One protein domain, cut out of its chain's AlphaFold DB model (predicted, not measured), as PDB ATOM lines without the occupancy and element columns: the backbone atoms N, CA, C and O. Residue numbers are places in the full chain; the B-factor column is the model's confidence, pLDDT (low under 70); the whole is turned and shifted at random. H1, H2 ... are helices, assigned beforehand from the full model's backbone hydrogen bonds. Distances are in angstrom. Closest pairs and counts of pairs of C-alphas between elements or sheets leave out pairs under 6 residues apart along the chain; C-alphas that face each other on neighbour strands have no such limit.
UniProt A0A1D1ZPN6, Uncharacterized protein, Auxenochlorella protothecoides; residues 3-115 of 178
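What this domain is: This is residues 3 to 115 of the 178 residues of an uncharacterized protein of Auxenochlorella protothecoides (UniProt A0A1D1ZPN6). A wide, flat, open frame: the long helix H1 makes one side, H2 turns off from its last residues as a corner, and a short helix H3 follows with space between it and H1. Two long stretches with no named element complete the outline, residues 3 to 37, which first loop out and fold back near Arg 10 and then run to the beginning of H1, and residues 96 to 115, which trail away beyond H3. The printed part has 113 residues with three named helices in the order H1, H2, H3 and no named strand; the class is all helix, though under half of the residues, 48 of 113, are in named elements. The whole is only just loose, close to extended, with a radius of gyration of the C-alphas of 19.8 A, and it spans 52 by 51 by 23 A.

How they stand to each other: Residues 3 to 37 come first and hold no named element; their C-alphas lie 11 to 30 A from the mean of all C-alphas. H1, residues 38 to 65, follows, and residues 53 to 60 within it stand free. H2, residues 72 to 84, comes after a short link of 6 residues. H1 and H2 touch, with residues 64 to 65 of H1 and residues 73 to 77 of H2 alone. Their closest C-alphas are those of Leu 64 and Arg 73, 5.9 A apart. The two run opposite ways at a steep tilt of 63 degrees, and their centres are 22.0 A apart. A tight link of 4 residues joins H2 to H3, residues 89 to 95, yet H2 and H3 are apart. H1 and H3 are apart too. In H1, H2 and H3, every pair of O i and N i+4 is within hydrogen-bond range.

Where its parts are: The printed part begins with the C-alpha of Ala 3 at (289.256, 255.335, 378.655). H1 runs from Leu 38, C-alpha at (285.221, 217.188, 390.088), to Glu 65, C-alpha at (280.672, 251.579, 410.142), 40.1 A from first to last C-alpha. H2 runs from Leu 72 to Leu 84, 18.3 A. H3 runs from Pro 89 to Lys 95, 10.1 A, and its last C-alpha is at (292.139, 245.888, 391.729).

The domain as a whole: The two C-alphas farthest apart are those of Arg 10 and Arg 36, 54.6 A. The first and last printed C-alphas, of Ala 3 and Arg 115, are 17.9 A apart. The printed part has no cut, and no link between the helices is long. The mean pLDDT of the printed part is 70.0; residues 3 to 30 and 87 to 114 are under 70, and H3 has a mean of 66, against 88 for H1 and 86 for H2.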
ATOM      1  N   ALA A   3     288.209 254.354 378.368       38.00
ATOM      2  CA  ALA A   3     289.256 255.335 378.655       38.00
ATOM      3  C   ALA A   3     290.314 254.797 379.625       38.00
ATOM      4  O   ALA A   3     290.018 254.130 380.623       38.00
ATOM      5  N   ALA A   4     291.538 255.186 379.291       52.41
ATOM      6  CA  ALA A   4     292.751 255.196 380.092       52.41
ATOM      7  C   ALA A   4     293.114 256.667 380.401       52.41
ATOM      8  O   ALA A   4     292.624 257.526 379.677       52.41
ATOM      9  N   VAL A   5     293.953 256.958 381.416       46.41
ATOM     10  CA  VAL A   5     295.338 257.502 381.300       46.41
ATOM     11  C   VAL A   5     296.020 257.499 382.693       46.41
ATOM     12  O   VAL A   5     295.439 257.925 383.689       46.41
ATOM     13  N   LEU A   6     297.280 257.046 382.751       51.41
ATOM     14  CA  LEU A   6     298.240 257.073 383.881       51.41
ATOM     15  C   LEU A   6     299.579 257.661 383.368       51.41
ATOM     16  O   LEU A   6     299.786 257.561 382.155       51.41
ATOM     17  N   PRO A   7     300.574 258.112 384.180       48.19
ATOM     18  CA  PRO A   7     300.673 258.309 385.649       48.19
ATOM     19  C   PRO A   7     301.172 259.737 386.058       48.19
ATOM     20  O   PRO A   7     301.935 260.366 385.332       48.19
ATOM     21  N   ILE A   8     300.700 260.375 387.139       51.69
ATOM     22  CA  ILE A   8     301.020 260.274 388.592       51.69
ATOM     23  C   ILE A   8     302.402 260.852 389.035       51.69
ATOM     24  O   ILE A   8     303.454 260.249 388.814       51.69
ATOM     25  N   PHE A   9     302.281 262.001 389.741       36.81
ATOM     26  CA  PHE A   9     303.207 262.986 390.368       36.81
ATOM     27  C   PHE A   9     303.977 263.934 389.420       36.81
ATOM     28  O   PHE A   9     304.849 263.502 388.680       36.81
ATOM     29  N   ARG A  10     303.704 265.258 389.393       37.25
ATOM     30  CA  ARG A  10     303.658 266.202 390.541       37.25
ATOM     31  C   ARG A  10     302.425 267.123 390.698       37.25
ATOM     32  O   ARG A  10     302.384 267.858 391.675       37.25
ATOM     33  N   SER A  11     301.402 267.043 389.853       38.41
ATOM     34  CA  SER A  11     300.075 267.623 390.145       38.41
ATOM     35  C   SER A  11     299.035 266.952 389.241       38.41
ATOM     36  O   SER A  11     298.970 267.241 388.054       38.41
ATOM     37  N   GLN A  12     298.371 265.951 389.826       43.62
ATOM     38  CA  GLN A  12     297.390 264.961 389.331       43.62
ATOM     39  C   GLN A  12     296.646 265.252 388.018       43.62
ATOM     40  O   GLN A  12     296.204 266.375 387.889       43.62
ATOM     41  N   TRP A  13     296.378 264.219 387.190       43.75
ATOM     42  CA  TRP A  13     295.039 263.864 386.647       43.75
ATOM     43  C   TRP A  13     294.984 262.374 386.242       43.75
ATOM     44  O   TRP A  13     295.992 261.796 385.833       43.75
ATOM     45  N   LEU A  14     293.800 261.771 386.386       48.44
ATOM     46  CA  LEU A  14     293.450 260.369 386.121       48.44
ATOM     47  C   LEU A  14     292.051 260.361 385.489       48.44
ATOM     48  O   LEU A  14     291.171 261.012 386.045       48.44
ATOM     49  N   TRP A  15     291.823 259.635 384.385       40.34
ATOM     50  CA  TRP A  15     290.460 259.314 383.925       40.34
ATOM     51  C   TRP A  15     290.343 257.865 383.447       40.34
ATOM     52  O   TRP A  15     291.171 257.357 382.692       40.34
ATOM     53  N   HIS A  16     289.289 257.212 383.930       44.66
ATOM     54  CA  HIS A  16     288.876 255.850 383.615       44.66
ATOM     55  C   HIS A  16     287.521 255.946 382.911       44.66
ATOM     56  O   HIS A  16     286.632 256.639 383.402       44.66
ATOM     57  N   ALA A  17     287.334 255.250 381.793       38.38
ATOM     58  CA  ALA A  17     286.008 255.073 381.220       38.38
ATOM     59  C   ALA A  17     285.840 253.636 380.782       38.38
ATOM     60  O   ALA A  17     286.768 252.966 380.320       38.38
ATOM     61  N   TRP A  18     284.624 253.163 380.959       45.41
ATOM     62  CA  TRP A  18     284.312 251.783 380.726       45.41
ATOM     63  C   TRP A  18     282.928 251.644 380.117       45.41
ATOM     64  O   TRP A  18     282.041 252.443 380.405       45.41
ATOM     65  N   SER A  19     282.795 250.700 379.176       35.91
ATOM     66  CA  SER A  19     281.548 250.433 378.458       35.91
ATOM     67  C   SER A  19     280.515 249.965 379.442       35.91
ATOM     68  O   SER A  19     280.745 248.937 380.060       35.91
ATOM     69  N   GLY A  20     279.426 250.719 379.587       40.62
ATOM     70  CA  GLY A  20     278.378 250.422 380.548       40.62
ATOM     71  C   GLY A  20     277.888 248.990 380.425       40.62
ATOM     72  O   GLY A  20     277.125 248.710 379.517       40.62
ATOM     73  N   GLU A  21     278.356 248.119 381.322       38.94
ATOM     74  CA  GLU A  21     277.627 246.958 381.844       38.94
ATOM     75  C   GLU A  21     278.371 246.308 383.026       38.94
ATOM     76  O   GLU A  21     278.713 245.131 383.021       38.94
ATOM     77  N   SER A  22     278.713 247.100 384.045       43.19
ATOM     78  CA  SER A  22     279.235 246.651 385.369       43.19
ATOM     79  C   SER A  22     278.246 247.235 386.334       43.19
ATOM     80  O   SER A  22     278.545 247.701 387.426       43.19
ATOM     81  N   ALA A  23     276.988 246.995 385.981       36.16
ATOM     82  CA  ALA A  23     276.361 245.936 386.721       36.16
ATOM     83  C   ALA A  23     277.454 244.927 387.144       36.16
ATOM     84  O   ALA A  23     277.807 243.984 386.438       36.16
ATOM     85  N   GLN A  24     277.970 245.115 388.357       46.91
ATOM     86  CA  GLN A  24     277.891 244.029 389.308       46.91
ATOM     87  C   GLN A  24     276.449 243.522 389.198       46.91
ATOM     88  O   GLN A  24     275.582 243.854 390.000       46.91
ATOM     89  N   VAL A  25     276.154 242.795 388.111       43.28
ATOM     90  CA  VAL A  25     275.087 241.842 388.070       43.28
ATOM     91  C   VAL A  25     275.462 241.075 389.303       43.28
ATOM     92  O   VAL A  25     276.592 240.593 389.429       43.28
ATOM     93  N   LEU A  26     274.591 241.142 390.293       47.59
ATOM     94  CA  LEU A  26     274.638 240.245 391.411       47.59
ATOM     95  C   LEU A  26     274.516 238.872 390.751       47.59
ATOM     96  O   LEU A  26     273.412 238.381 390.524       47.59
ATOM     97  N   VAL A  27     275.642 238.343 390.259       55.84
ATOM     98  CA  VAL A  27     275.716 237.076 389.566       55.84
ATOM     99  C   VAL A  27     275.453 236.137 390.706       55.84
ATOM    100  O   VAL A  27     276.329 235.865 391.525       55.84
ATOM    101  N   LYS A  28     274.180 235.773 390.840       58.88
ATOM    102  CA  LYS A  28     273.708 234.839 391.839       58.88
ATOM    103  C   LYS A  28     274.543 233.591 391.616       58.88
ATOM    104  O   LYS A  28     274.351 232.908 390.611       58.88
ATOM    105  N   ALA A  29     275.537 233.394 392.483       60.56
ATOM    106  CA  ALA A  29     276.602 232.446 392.213       60.56
ATOM    107  C   ALA A  29     275.976 231.073 391.927       60.56
ATOM    108  O   ALA A  29     275.104 230.642 392.700       60.56
ATOM    109  N   PRO A  30     276.355 230.404 390.825       67.88
ATOM    110  CA  PRO A  30     275.861 229.070 390.536       67.88
ATOM    111  C   PRO A  30     276.152 228.157 391.731       67.88
ATOM    112  O   PRO A  30     277.190 228.252 392.383       67.88
ATOM    113  N   HIS A  31     275.203 227.291 392.072       78.94
ATOM    114  CA  HIS A  31     275.367 226.396 393.208       78.94
ATOM    115  C   HIS A  31     276.531 225.422 392.944       78.94
ATOM    116  O   HIS A  31     276.579 224.772 391.907       78.94
ATOM    117  N   TRP A  32     277.454 225.267 393.897       78.06
ATOM    118  CA  TRP A  32     278.663 224.435 393.745       78.06
ATOM    119  C   TRP A  32     278.415 222.962 393.342       78.06
ATOM    120  O   TRP A  32     279.339 222.278 392.905       78.06
ATOM    121  N   ARG A  33     277.186 222.440 393.487       79.19
ATOM    122  CA  ARG A  33     276.821 221.077 393.049       79.19
ATOM    123  C   ARG A  33     276.440 220.963 391.571       79.19
ATOM    124  O   ARG A  33     276.162 219.857 391.132       79.19
ATOM    125  N   THR A  34     276.415 222.057 390.816       83.31
ATOM    126  CA  THR A  34     275.967 222.049 389.415       83.31
ATOM    127  C   THR A  34     276.995 221.441 388.446       83.31
ATOM    128  O   THR A  34     276.609 220.985 387.374       83.31
ATOM    129  N   GLY A  35     278.283 221.391 388.809       78.44
ATOM    130  CA  GLY A  35     279.343 220.838 387.953       78.44
ATOM    131  C   GLY A  35     279.227 219.324 387.746       78.44
ATOM    132  O   GLY A  35     278.957 218.585 388.698       78.44
ATOM    133  N   ARG A  36     279.460 218.857 386.510       77.75
ATOM    134  CA  ARG A  36     279.430 217.425 386.154       77.75
ATOM    135  C   ARG A  36     280.738 216.729 386.536       77.75
ATOM    136  O   ARG A  36     280.715 215.571 386.940       77.75
ATOM    137  N   ASN A  37     281.852 217.460 386.477       87.69
ATOM    138  CA  ASN A  37     283.195 216.977 386.808       87.69
ATOM    139  C   ASN A  37     283.688 217.492 388.172       87.69
ATOM    140  O   ASN A  37     283.243 218.526 388.667       87.69
ATOM    141  N   LEU A  38     284.641 216.785 388.795       88.88
ATOM    142  CA  LEU A  38     285.221 217.188 390.088       88.88
ATOM    143  C   LEU A  38     285.967 218.529 389.993       88.88
ATOM    144  O   LEU A  38     285.854 219.361 390.890       88.88
ATOM    145  N   GLU A  39     286.677 218.755 388.891       88.12
ATOM    146  CA  GLU A  39     287.417 219.994 388.644       88.12
ATOM    147  C   GLU A  39     286.479 221.203 388.512       88.12
ATOM    148  O   GLU A  39     286.661 222.201 389.207       88.12
ATOM    149  N   GLU A  40     285.397 221.067 387.739       85.31
ATOM    150  CA  GLU A  40     284.334 222.079 387.644       85.31
ATOM    151  C   GLU A  40     283.716 222.370 389.016       85.31
ATOM    152  O   GLU A  40     283.482 223.520 389.369       85.31
ATOM    153  N   ARG A  41     283.485 221.341 389.841       86.50
ATOM    154  CA  ARG A  41     282.933 221.523 391.192       86.50
ATOM    155  C   ARG A  41     283.882 222.292 392.102       86.50
ATOM    156  O   ARG A  41     283.410 223.098 392.898       86.50
ATOM    157  N   ILE A  42     285.194 222.075 391.994       87.69
ATOM    158  CA  ILE A  42     286.197 222.827 392.762       87.69
ATOM    159  C   ILE A  42     286.230 224.289 392.304       87.69
ATOM    160  O   ILE A  42     286.228 225.190 393.148       87.69
ATOM    161  N   GLN A  43     286.197 224.536 390.993       85.81
ATOM    162  CA  GLN A  43     286.152 225.890 390.438       85.81
ATOM    163  C   GLN A  43     284.887 226.633 390.901       85.81
ATOM    164  O   GLN A  43     284.996 227.679 391.545       85.81
ATOM    165  N   LEU A  44     283.706 226.030 390.723       87.12
ATOM    166  CA  LEU A  44     282.417 226.587 391.152       87.12
ATOM    167  C   LEU A  44     282.333 226.787 392.671       87.12
ATOM    168  O   LEU A  44     281.743 227.759 393.148       87.12
ATOM    169  N   LEU A  45     282.924 225.883 393.460       88.50
ATOM    170  CA  LEU A  45     283.012 226.037 394.911       88.50
ATOM    171  C   LEU A  45     283.837 227.274 395.271       88.50
ATOM    172  O   LEU A  45     283.410 228.059 396.118       88.50
ATOM    173  N   SER A  46     284.985 227.469 394.619       85.31
ATOM    174  CA  SER A  46     285.842 228.630 394.863       85.31
ATOM    175  C   SER A  46     285.123 229.943 394.533       85.31
ATOM    176  O   SER A  46     285.187 230.890 395.314       85.31
ATOM    177  N   GLU A  47     284.362 229.982 393.439       85.94
ATOM    178  CA  GLU A  47     283.555 231.138 393.042       85.94
ATOM    179  C   GLU A  47     282.423 231.406 394.036       85.94
ATOM    180  O   GLU A  47     282.268 232.525 394.527       85.94
ATOM    181  N   THR A  48     281.683 230.363 394.422       88.00
ATOM    182  CA  THR A  48     280.595 230.471 395.405       88.00
ATOM    183  C   THR A  48     281.108 230.987 396.750       88.00
ATOM    184  O   THR A  48     280.461 231.814 397.397       88.00
ATOM    185  N   LEU A  49     282.263 230.484 397.197       88.12
ATOM    186  CA  LEU A  49     282.886 230.906 398.447       88.12
ATOM    187  C   LEU A  49     283.306 232.373 398.388       88.12
ATOM    188  O   LEU A  49     283.032 233.099 399.340       88.12
ATOM    189  N   LYS A  50     283.908 232.818 397.277       84.06
ATOM    190  CA  LYS A  50     284.287 234.224 397.075       84.06
ATOM    191  C   LYS A  50     283.079 235.149 397.213       84.06
ATOM    192  O   LYS A  50     283.132 236.073 398.022       84.06
ATOM    193  N   VAL A  51     281.984 234.864 396.506       85.94
ATOM    194  CA  VAL A  51     280.776 235.710 396.521       85.94
ATOM    195  C   VAL A  51     280.147 235.754 397.915       85.94
ATOM    196  O   VAL A  51     279.935 236.830 398.467       85.94
ATOM    197  N   LYS A  52     279.938 234.596 398.555       87.06
ATOM    198  CA  LYS A  52     279.365 234.546 399.913       87.06
ATOM    199  C   LYS A  52     280.240 235.234 400.954       87.06
ATOM    200  O   LYS A  52     279.731 235.827 401.904       87.06
ATOM    201  N   PHE A  53     281.557 235.102 400.824       88.88
ATOM    202  CA  PHE A  53     282.496 235.757 401.720       88.88
ATOM    203  C   PHE A  53     282.446 237.275 401.545       88.88
ATOM    204  O   PHE A  53     282.377 237.986 402.542       88.88
ATOM    205  N   GLN A  54     282.394 237.766 400.305       84.81
ATOM    206  CA  GLN A  54     282.224 239.189 400.012       84.81
ATOM    207  C   GLN A  54     280.911 239.737 400.581       84.81
ATOM    208  O   GLN A  54     280.944 240.739 401.286       84.81
ATOM    209  N   GLU A  55     279.778 239.062 400.369       89.25
ATOM    210  CA  GLU A  55     278.481 239.475 400.927       89.25
ATOM    211  C   GLU A  55     278.519 239.573 402.459       89.25
ATOM    212  O   GLU A  55     278.088 240.571 403.040       89.25
ATOM    213  N   LYS A  56     279.088 238.561 403.128       91.81
ATOM    214  CA  LYS A  56     279.236 238.568 404.590       91.81
ATOM    215  C   LYS A  56     280.176 239.662 405.073       91.81
ATOM    216  O   LYS A  56     279.867 240.316 406.063       91.81
ATOM    217  N   LEU A  57     281.305 239.863 404.395       90.50
ATOM    218  CA  LEU A  57     282.246 240.921 404.737       90.50
ATOM    219  C   LEU A  57     281.612 242.297 404.589       90.50
ATOM    220  O   LEU A  57     281.739 243.098 405.505       90.50
ATOM    221  N   MET A  58     280.903 242.564 403.492       86.56
ATOM    222  CA  MET A  58     280.210 243.839 403.295       86.56
ATOM    223  C   MET A  58     279.113 244.040 404.351       86.56
ATOM    224  O   MET A  58     278.980 245.127 404.916       86.56
ATOM    225  N   GLY A  59     278.386 242.977 404.704       90.69
ATOM    226  CA  GLY A  59     277.405 243.004 405.790       90.69
ATOM    227  C   GLY A  59     278.015 243.288 407.168       90.69
ATOM    228  O   GLY A  59     277.456 244.053 407.946       90.69
ATOM    229  N   GLU A  60     279.165 242.706 407.501       90.75
ATOM    230  CA  GLU A  60     279.852 243.001 408.768       90.75
ATOM    231  C   GLU A  60     280.552 244.365 408.748       90.75
ATOM    232  O   GLU A  60     280.567 245.069 409.757       90.75
ATOM    233  N   TRP A  61     281.079 244.786 407.599       86.88
ATOM    234  CA  TRP A  61     281.719 246.085 407.423       86.88
ATOM    235  C   TRP A  61     280.735 247.234 407.648       86.88
ATOM    236  O   TRP A  61     281.014 248.140 408.430       86.88
ATOM    237  N   THR A  62     279.545 247.150 407.051       88.44
ATOM    238  CA  THR A  62     278.463 248.131 407.257       88.44
ATOM    239  C   THR A  62     278.007 248.198 408.718       88.44
ATOM    240  O   THR A  62     277.780 249.286 409.248       88.44
ATOM    241  N   LYS A  63     277.955 247.064 409.431       89.69
ATOM    242  CA  LYS A  63     277.682 247.044 410.883       89.69
ATOM    243  C   LYS A  63     278.792 247.700 411.708       89.69
ATOM    244  O   LYS A  63     278.507 248.283 412.753       89.69
ATOM    245  N   LEU A  64     280.052 247.571 411.288       87.50
ATOM    246  CA  LEU A  64     281.192 248.220 411.942       87.50
ATOM    247  C   LEU A  64     281.195 249.733 411.704       87.50
ATOM    248  O   LEU A  64     281.493 250.481 412.632       87.50
ATOM    249  N   GLU A  65     280.818 250.168 410.505       86.56
ATOM    250  CA  GLU A  65     280.672 251.579 410.142       86.56
ATOM    251  C   GLU A  65     279.567 252.270 410.957       86.56
ATOM    252  O   GLU A  65     279.751 253.379 411.451       86.56
ATOM    253  N   GLN A  66     278.449 251.578 411.193       89.69
ATOM    254  CA  GLN A  66     277.333 252.080 412.003       89.69
ATOM    255  C   GLN A  66     277.577 251.992 413.525       89.69
ATOM    256  O   GLN A  66     276.722 252.390 414.321       89.69
ATOM    257  N   ALA A  67     278.717 251.457 413.977       87.75
ATOM    258  CA  ALA A  67     278.977 251.263 415.399       87.75
ATOM    259  C   ALA A  67     279.179 252.599 416.141       87.75
ATOM    260  O   ALA A  67     279.937 253.473 415.721       87.75
ATOM    261  N   LYS A  68     278.554 252.734 417.321       83.62
ATOM    262  CA  LYS A  68     278.618 253.955 418.142       83.62
ATOM    263  C   LYS A  68     280.060 254.382 418.452       83.62
ATOM    264  O   LYS A  68     280.932 253.556 418.767       83.62
ATOM    265  N   ALA A  69     280.288 255.697 418.433       76.88
ATOM    266  CA  ALA A  69     281.563 256.301 418.785       76.88
ATOM    267  C   ALA A  69     282.020 255.905 420.202       76.88
ATOM    268  O   ALA A  69     281.243 255.969 421.148       76.88
ATOM    269  N   GLY A  70     283.274 255.453 420.330       79.56
ATOM    270  CA  GLY A  70     283.857 254.996 421.600       79.56
ATOM    271  C   GLY A  70     283.848 253.479 421.828       79.56
ATOM    272  O   GLY A  70     284.578 253.002 422.692       79.56
ATOM    273  N   THR A  71     283.107 252.698 421.032       88.38
ATOM    274  CA  THR A  71     283.120 251.227 421.129       88.38
ATOM    275  C   THR A  71     284.412 250.617 420.562       88.38
ATOM    276  O   THR A  71     285.041 251.182 419.661       88.38
ATOM    277  N   LEU A  72     284.798 249.424 421.043       85.00
ATOM    278  CA  LEU A  72     285.927 248.656 420.484       85.00
ATOM    279  C   LEU A  72     285.755 248.396 418.976       85.00
ATOM    280  O   LEU A  72     286.736 248.412 418.238       85.00
ATOM    281  N   ARG A  73     284.507 248.241 418.512       83.19
ATOM    282  CA  ARG A  73     284.160 248.082 417.093       83.19
ATOM    283  C   ARG A  73     284.510 249.319 416.264       83.19
ATOM    284  O   ARG A  73     285.172 249.174 415.244       83.19
ATOM    285  N   ASN A  74     284.181 250.523 416.737       88.12
ATOM    286  CA  ASN A  74     284.580 251.753 416.044       88.12
ATOM    287  C   ASN A  74     286.109 251.965 416.068       88.12
ATOM    288  O   ASN A  74     286.689 252.445 415.101       88.12
ATOM    289  N   ARG A  75     286.804 251.565 417.145       88.06
ATOM    290  CA  ARG A  75     288.283 251.590 417.155       88.06
ATOM    291  C   ARG A  75     288.868 250.648 416.100       88.06
ATOM    292  O   ARG A  75     289.768 251.056 415.374       88.06
ATOM    293  N   GLY A  76     288.334 249.432 415.989       87.06
ATOM    294  CA  GLY A  76     288.706 248.482 414.939       87.06
ATOM    295  C   GLY A  76     288.442 249.027 413.535       87.06
ATOM    296  O   GLY A  76     289.325 248.958 412.686       87.06
ATOM    297  N   TYR A  77     287.282 249.654 413.317       87.88
ATOM    298  CA  TYR A  77     286.945 250.311 412.053       87.88
ATOM    299  C   TYR A  77     287.933 251.433 411.701       87.88
ATOM    300  O   TYR A  77     288.500 251.433 410.612       87.88
ATOM    301  N   LYS A  78     288.239 252.335 412.645       88.12
ATOM    302  CA  LYS A  78     289.232 253.406 412.441       88.12
ATOM    303  C   LYS A  78     290.627 252.867 412.133       88.12
ATOM    304  O   LYS A  78     291.315 253.420 411.282       88.12
ATOM    305  N   LEU A  79     291.047 251.796 412.809       87.56
ATOM    306  CA  LEU A  79     292.316 251.129 412.512       87.56
ATOM    307  C   LEU A  79     292.307 250.525 411.105       87.56
ATOM    308  O   LEU A  79     293.260 250.726 410.356       87.56
ATOM    309  N   ALA A  80     291.229 249.844 410.720       84.75
ATOM    310  CA  ALA A  80     291.086 249.287 409.382       84.75
ATOM    311  C   ALA A  80     291.122 250.389 408.308       84.75
ATOM    312  O   ALA A  80     291.836 250.261 407.317       84.75
ATOM    313  N   GLN A  81     290.450 251.519 408.539       85.62
ATOM    314  CA  GLN A  81     290.474 252.681 407.650       85.62
ATOM    315  C   GLN A  81     291.860 253.348 407.589       85.62
ATOM    316  O   GLN A  81     292.310 253.762 406.519       85.62
ATOM    317  N   ALA A  82     292.590 253.406 408.706       87.88
ATOM    318  CA  ALA A  82     293.971 253.892 408.744       87.88
ATOM    319  C   ALA A  82     294.938 252.981 407.964       87.88
ATOM    320  O   ALA A  82     295.917 253.457 407.397       87.88
ATOM    321  N   VAL A  83     294.669 251.674 407.915       84.06
ATOM    322  CA  VAL A  83     295.438 250.725 407.098       84.06
ATOM    323  C   VAL A  83     295.065 250.857 405.619       84.06
ATOM    324  O   VAL A  83     295.960 250.954 404.786       84.06
ATOM    325  N   LEU A  84     293.771 250.929 405.292       78.88
ATOM    326  CA  LEU A  84     293.287 251.071 403.913       78.88
ATOM    327  C   LEU A  84     293.713 252.397 403.271       78.88
ATOM    328  O   LEU A  84     294.077 252.426 402.102       78.88
ATOM    329  N   SER A  85     293.742 253.490 404.037       79.56
ATOM    330  CA  SER A  85     294.226 254.797 403.556       79.56
ATOM    331  C   SER A  85     295.725 254.833 403.251       79.56
ATOM    332  O   SER A  85     296.193 255.767 402.605       79.56
ATOM    333  N   ARG A  86     296.488 253.825 403.692       79.31
ATOM    334  CA  ARG A  86     297.910 253.664 403.362       79.31
ATOM    335  C   ARG A  86     298.147 252.810 402.116       79.31
ATOM    336  O   ARG A  86     299.308 252.611 401.755       79.31
ATOM    337  N   GLU A  87     297.102 252.284 401.476       69.31
ATOM    338  CA  GLU A  87     297.260 251.595 400.197       69.31
ATOM    339  C   GLU A  87     297.724 252.585 399.116       69.31
ATOM    340  O   GLU A  87     297.229 253.707 399.007       69.31
ATOM    341  N   ASP A  88     298.718 252.173 398.328       68.62
ATOM    342  CA  ASP A  88     299.209 252.955 397.194       68.62
ATOM    343  C   ASP A  88     298.073 253.055 396.155       68.62
ATOM    344  O   ASP A  88     297.509 252.014 395.796       68.62
ATOM    345  N   PRO A  89     297.724 254.252 395.640       66.94
ATOM    346  CA  PRO A  89     296.652 254.415 394.650       66.94
ATOM    347  C   PRO A  89     296.832 253.524 393.411       66.94
ATOM    348  O   PRO A  89     295.858 253.163 392.749       66.94
ATOM    349  N   MET A  90     298.071 253.119 393.109       64.00
ATOM    350  CA  MET A  90     298.364 252.145 392.061       64.00
ATOM    351  C   MET A  90     297.771 250.753 392.325       64.00
ATOM    352  O   MET A  90     297.327 250.091 391.389       64.00
ATOM    353  N   GLU A  91     297.765 250.284 393.574       66.50
ATOM    354  CA  GLU A  91     297.198 248.978 393.933       66.50
ATOM    355  C   GLU A  91     295.670 249.004 393.841       66.50
ATOM    356  O   GLU A  91     295.066 248.046 393.359       66.50
ATOM    357  N   THR A  92     295.048 250.117 394.233       67.00
ATOM    358  CA  THR A  92     293.604 250.330 394.085       67.00
ATOM    359  C   THR A  92     293.187 250.315 392.615       67.00
ATOM    360  O   THR A  92     292.206 249.660 392.270       67.00
ATOM    361  N   PHE A  93     293.970 250.956 391.740       66.44
ATOM    362  CA  PHE A  93     293.741 250.939 390.293       66.44
ATOM    363  C   PHE A  93     293.783 249.520 389.715       66.44
ATOM    364  O   PHE A  93     292.877 249.111 388.991       66.44
ATOM    365  N   LEU A  94     294.809 248.737 390.056       65.88
ATOM    366  CA  LEU A  94     294.946 247.381 389.519       65.88
ATOM    367  C   LEU A  94     293.822 246.450 389.997       65.88
ATOM    368  O   LEU A  94     293.389 245.602 389.227       65.88
ATOM    369  N   LYS A  95     293.303 246.639 391.219       65.00
ATOM    370  CA  LYS A  95     292.139 245.888 391.729       65.00
ATOM    371  C   LYS A  95     290.847 246.172 390.950       65.00
ATOM    372  O   LYS A  95     289.968 245.319 390.930       65.00
ATOM    373  N   SER A  96     290.705 247.359 390.355       66.75
ATOM    374  CA  SER A  96     289.514 247.718 389.568       66.75
ATOM    375  C   SER A  96     289.535 247.201 388.128       66.75
ATOM    376  O   SER A  96     288.528 247.317 387.431       66.75
ATOM    377  N   VAL A  97     290.655 246.636 387.669       67.50
ATOM    378  CA  VAL A  97     290.745 246.055 386.327       67.50
ATOM    379  C   VAL A  97     290.043 244.689 386.331       67.50
ATOM    380  O   VAL A  97     290.371 243.853 387.171       67.50
ATOM    381  N   PRO A  98     289.074 244.446 385.430       58.75
ATOM    382  CA  PRO A  98     288.396 243.158 385.351       58.75
ATOM    383  C   PRO A  98     289.342 242.060 384.840       58.75
ATOM    384  O   PRO A  98     290.094 242.275 383.889       58.75
ATOM    385  N   ASP A  99     289.247 240.874 385.446       60.00
ATOM    386  CA  ASP A  99     289.812 239.621 384.936       60.00
ATOM    387  C   ASP A  99     288.686 238.843 384.222       60.00
ATOM    388  O   ASP A  99     287.666 238.571 384.861       60.00
ATOM    389  N   PRO A 100     288.804 238.461 382.933       59.50
ATOM    390  CA  PRO A 100     289.990 238.481 382.076       59.50
ATOM    391  C   PRO A 100     290.349 239.882 381.550       59.50
ATOM    392  O   PRO A 100     289.455 240.690 381.288       59.50
ATOM    393  N   PRO A 101     291.650 240.164 381.338       58.47
ATOM    394  CA  PRO A 101     292.109 241.486 380.943       58.47
ATOM    395  C   PRO A 101     291.536 241.855 379.574       58.47
ATOM    396  O   PRO A 101     291.897 241.270 378.549       58.47
ATOM    397  N   ALA A 102     290.642 242.843 379.552       60.31
ATOM    398  CA  ALA A 102     290.182 243.451 378.311       60.31
ATOM    399  C   ALA A 102     291.383 244.047 377.546       60.31
ATOM    400  O   ALA A 102     292.342 244.501 378.182       60.31
ATOM    401  N   PRO A 103     291.361 244.070 376.198       56.19
ATOM    402  CA  PRO A 103     292.431 244.680 375.416       56.19
ATOM    403  C   PRO A 103     292.638 246.132 375.868       56.19
ATOM    404  O   PRO A 103     291.754 246.978 375.735       56.19
ATOM    405  N   LEU A 104     293.806 246.393 376.462       59.16
ATOM    406  CA  LEU A 104     294.154 247.682 377.048       59.16
ATOM    407  C   LEU A 104     294.511 248.668 375.932       59.16
ATOM    408  O   LEU A 104     295.631 248.665 375.422       59.16
ATOM    409  N   GLU A 105     293.561 249.522 375.567       53.97
ATOM    410  CA  GLU A 105     293.809 250.644 374.666       53.97
ATOM    411  C   GLU A 105     294.398 251.812 375.452       53.97
ATOM    412  O   GLU A 105     293.729 252.461 376.261       53.97
ATOM    413  N   VAL A 106     295.694 252.043 375.250       56.28
ATOM    414  CA  VAL A 106     296.429 253.123 375.903       56.28
ATOM    415  C   VAL A 106     296.228 254.391 375.084       56.28
ATOM    416  O   VAL A 106     296.958 254.652 374.136       56.28
ATOM    417  N   ILE A 107     295.229 255.185 375.458       56.16
ATOM    418  CA  ILE A 107     295.037 256.522 374.894       56.16
ATOM    419  C   ILE A 107     296.051 257.437 375.586       56.16
ATOM    420  O   ILE A 107     295.884 257.784 376.750       56.16
ATOM    421  N   ALA A 108     297.153 257.755 374.915       57.19
ATOM    422  CA  ALA A 108     298.102 258.760 375.385       57.19
ATOM    423  C   ALA A 108     297.748 260.119 374.755       57.19
ATOM    424  O   ALA A 108     297.281 260.139 373.616       57.19
ATOM    425  N   PRO A 109     297.950 261.256 375.450       60.81
ATOM    426  CA  PRO A 109     297.923 262.546 374.773       60.81
ATOM    427  C   PRO A 109     299.021 262.569 373.702       60.81
ATOM    428  O   PRO A 109     300.103 262.025 373.926       60.81
ATOM    429  N   ASP A 110     298.755 263.244 372.583       59.50
ATOM    430  CA  ASP A 110     299.590 263.296 371.362       59.50
ATOM    431  C   ASP A 110     301.051 263.750 371.602       59.50
ATOM    432  O   ASP A 110     301.930 263.617 370.760       59.50
ATOM    433  N   VAL A 111     301.325 264.265 372.802       64.88
ATOM    434  CA  VAL A 111     302.637 264.705 373.285       64.88
ATOM    435  C   VAL A 111     303.602 263.536 373.544       64.88
ATOM    436  O   VAL A 111     304.815 263.739 373.536       64.88
ATOM    437  N   PHE A 112     303.112 262.317 373.797       63.50
ATOM    438  CA  PHE A 112     303.963 261.175 374.149       63.50
ATOM    439  C   PHE A 112     303.809 260.010 373.179       63.50
ATOM    440  O   PHE A 112     302.716 259.471 373.018       63.50
ATOM    441  N   GLU A 113     304.930 259.526 372.629       69.75
ATOM    442  CA  GLU A 113     304.901 258.294 371.839       69.75
ATOM    443  C   GLU A 113     304.397 257.123 372.691       69.75
ATOM    444  O   GLU A 113     304.866 256.863 373.810       69.75
ATOM    445  N   GLU A 114     303.495 256.339 372.108       69.75
ATOM    446  CA  GLU A 114     302.858 255.195 372.759       69.75
ATOM    447  C   GLU A 114     303.882 254.185 373.320       69.75
ATOM    448  O   GLU A 114     303.681 253.555 374.367       69.75
ATOM    449  N   ARG A 115     305.044 254.066 372.663       76.38
ATOM    450  CA  ARG A 115     306.142 253.182 373.072       76.38
ATOM    451  C   ARG A 115     306.668 253.511 374.472       76.38
ATOM    452  O   ARG A 115     306.951 252.582 375.238       76.38
TER     453      ARG A 115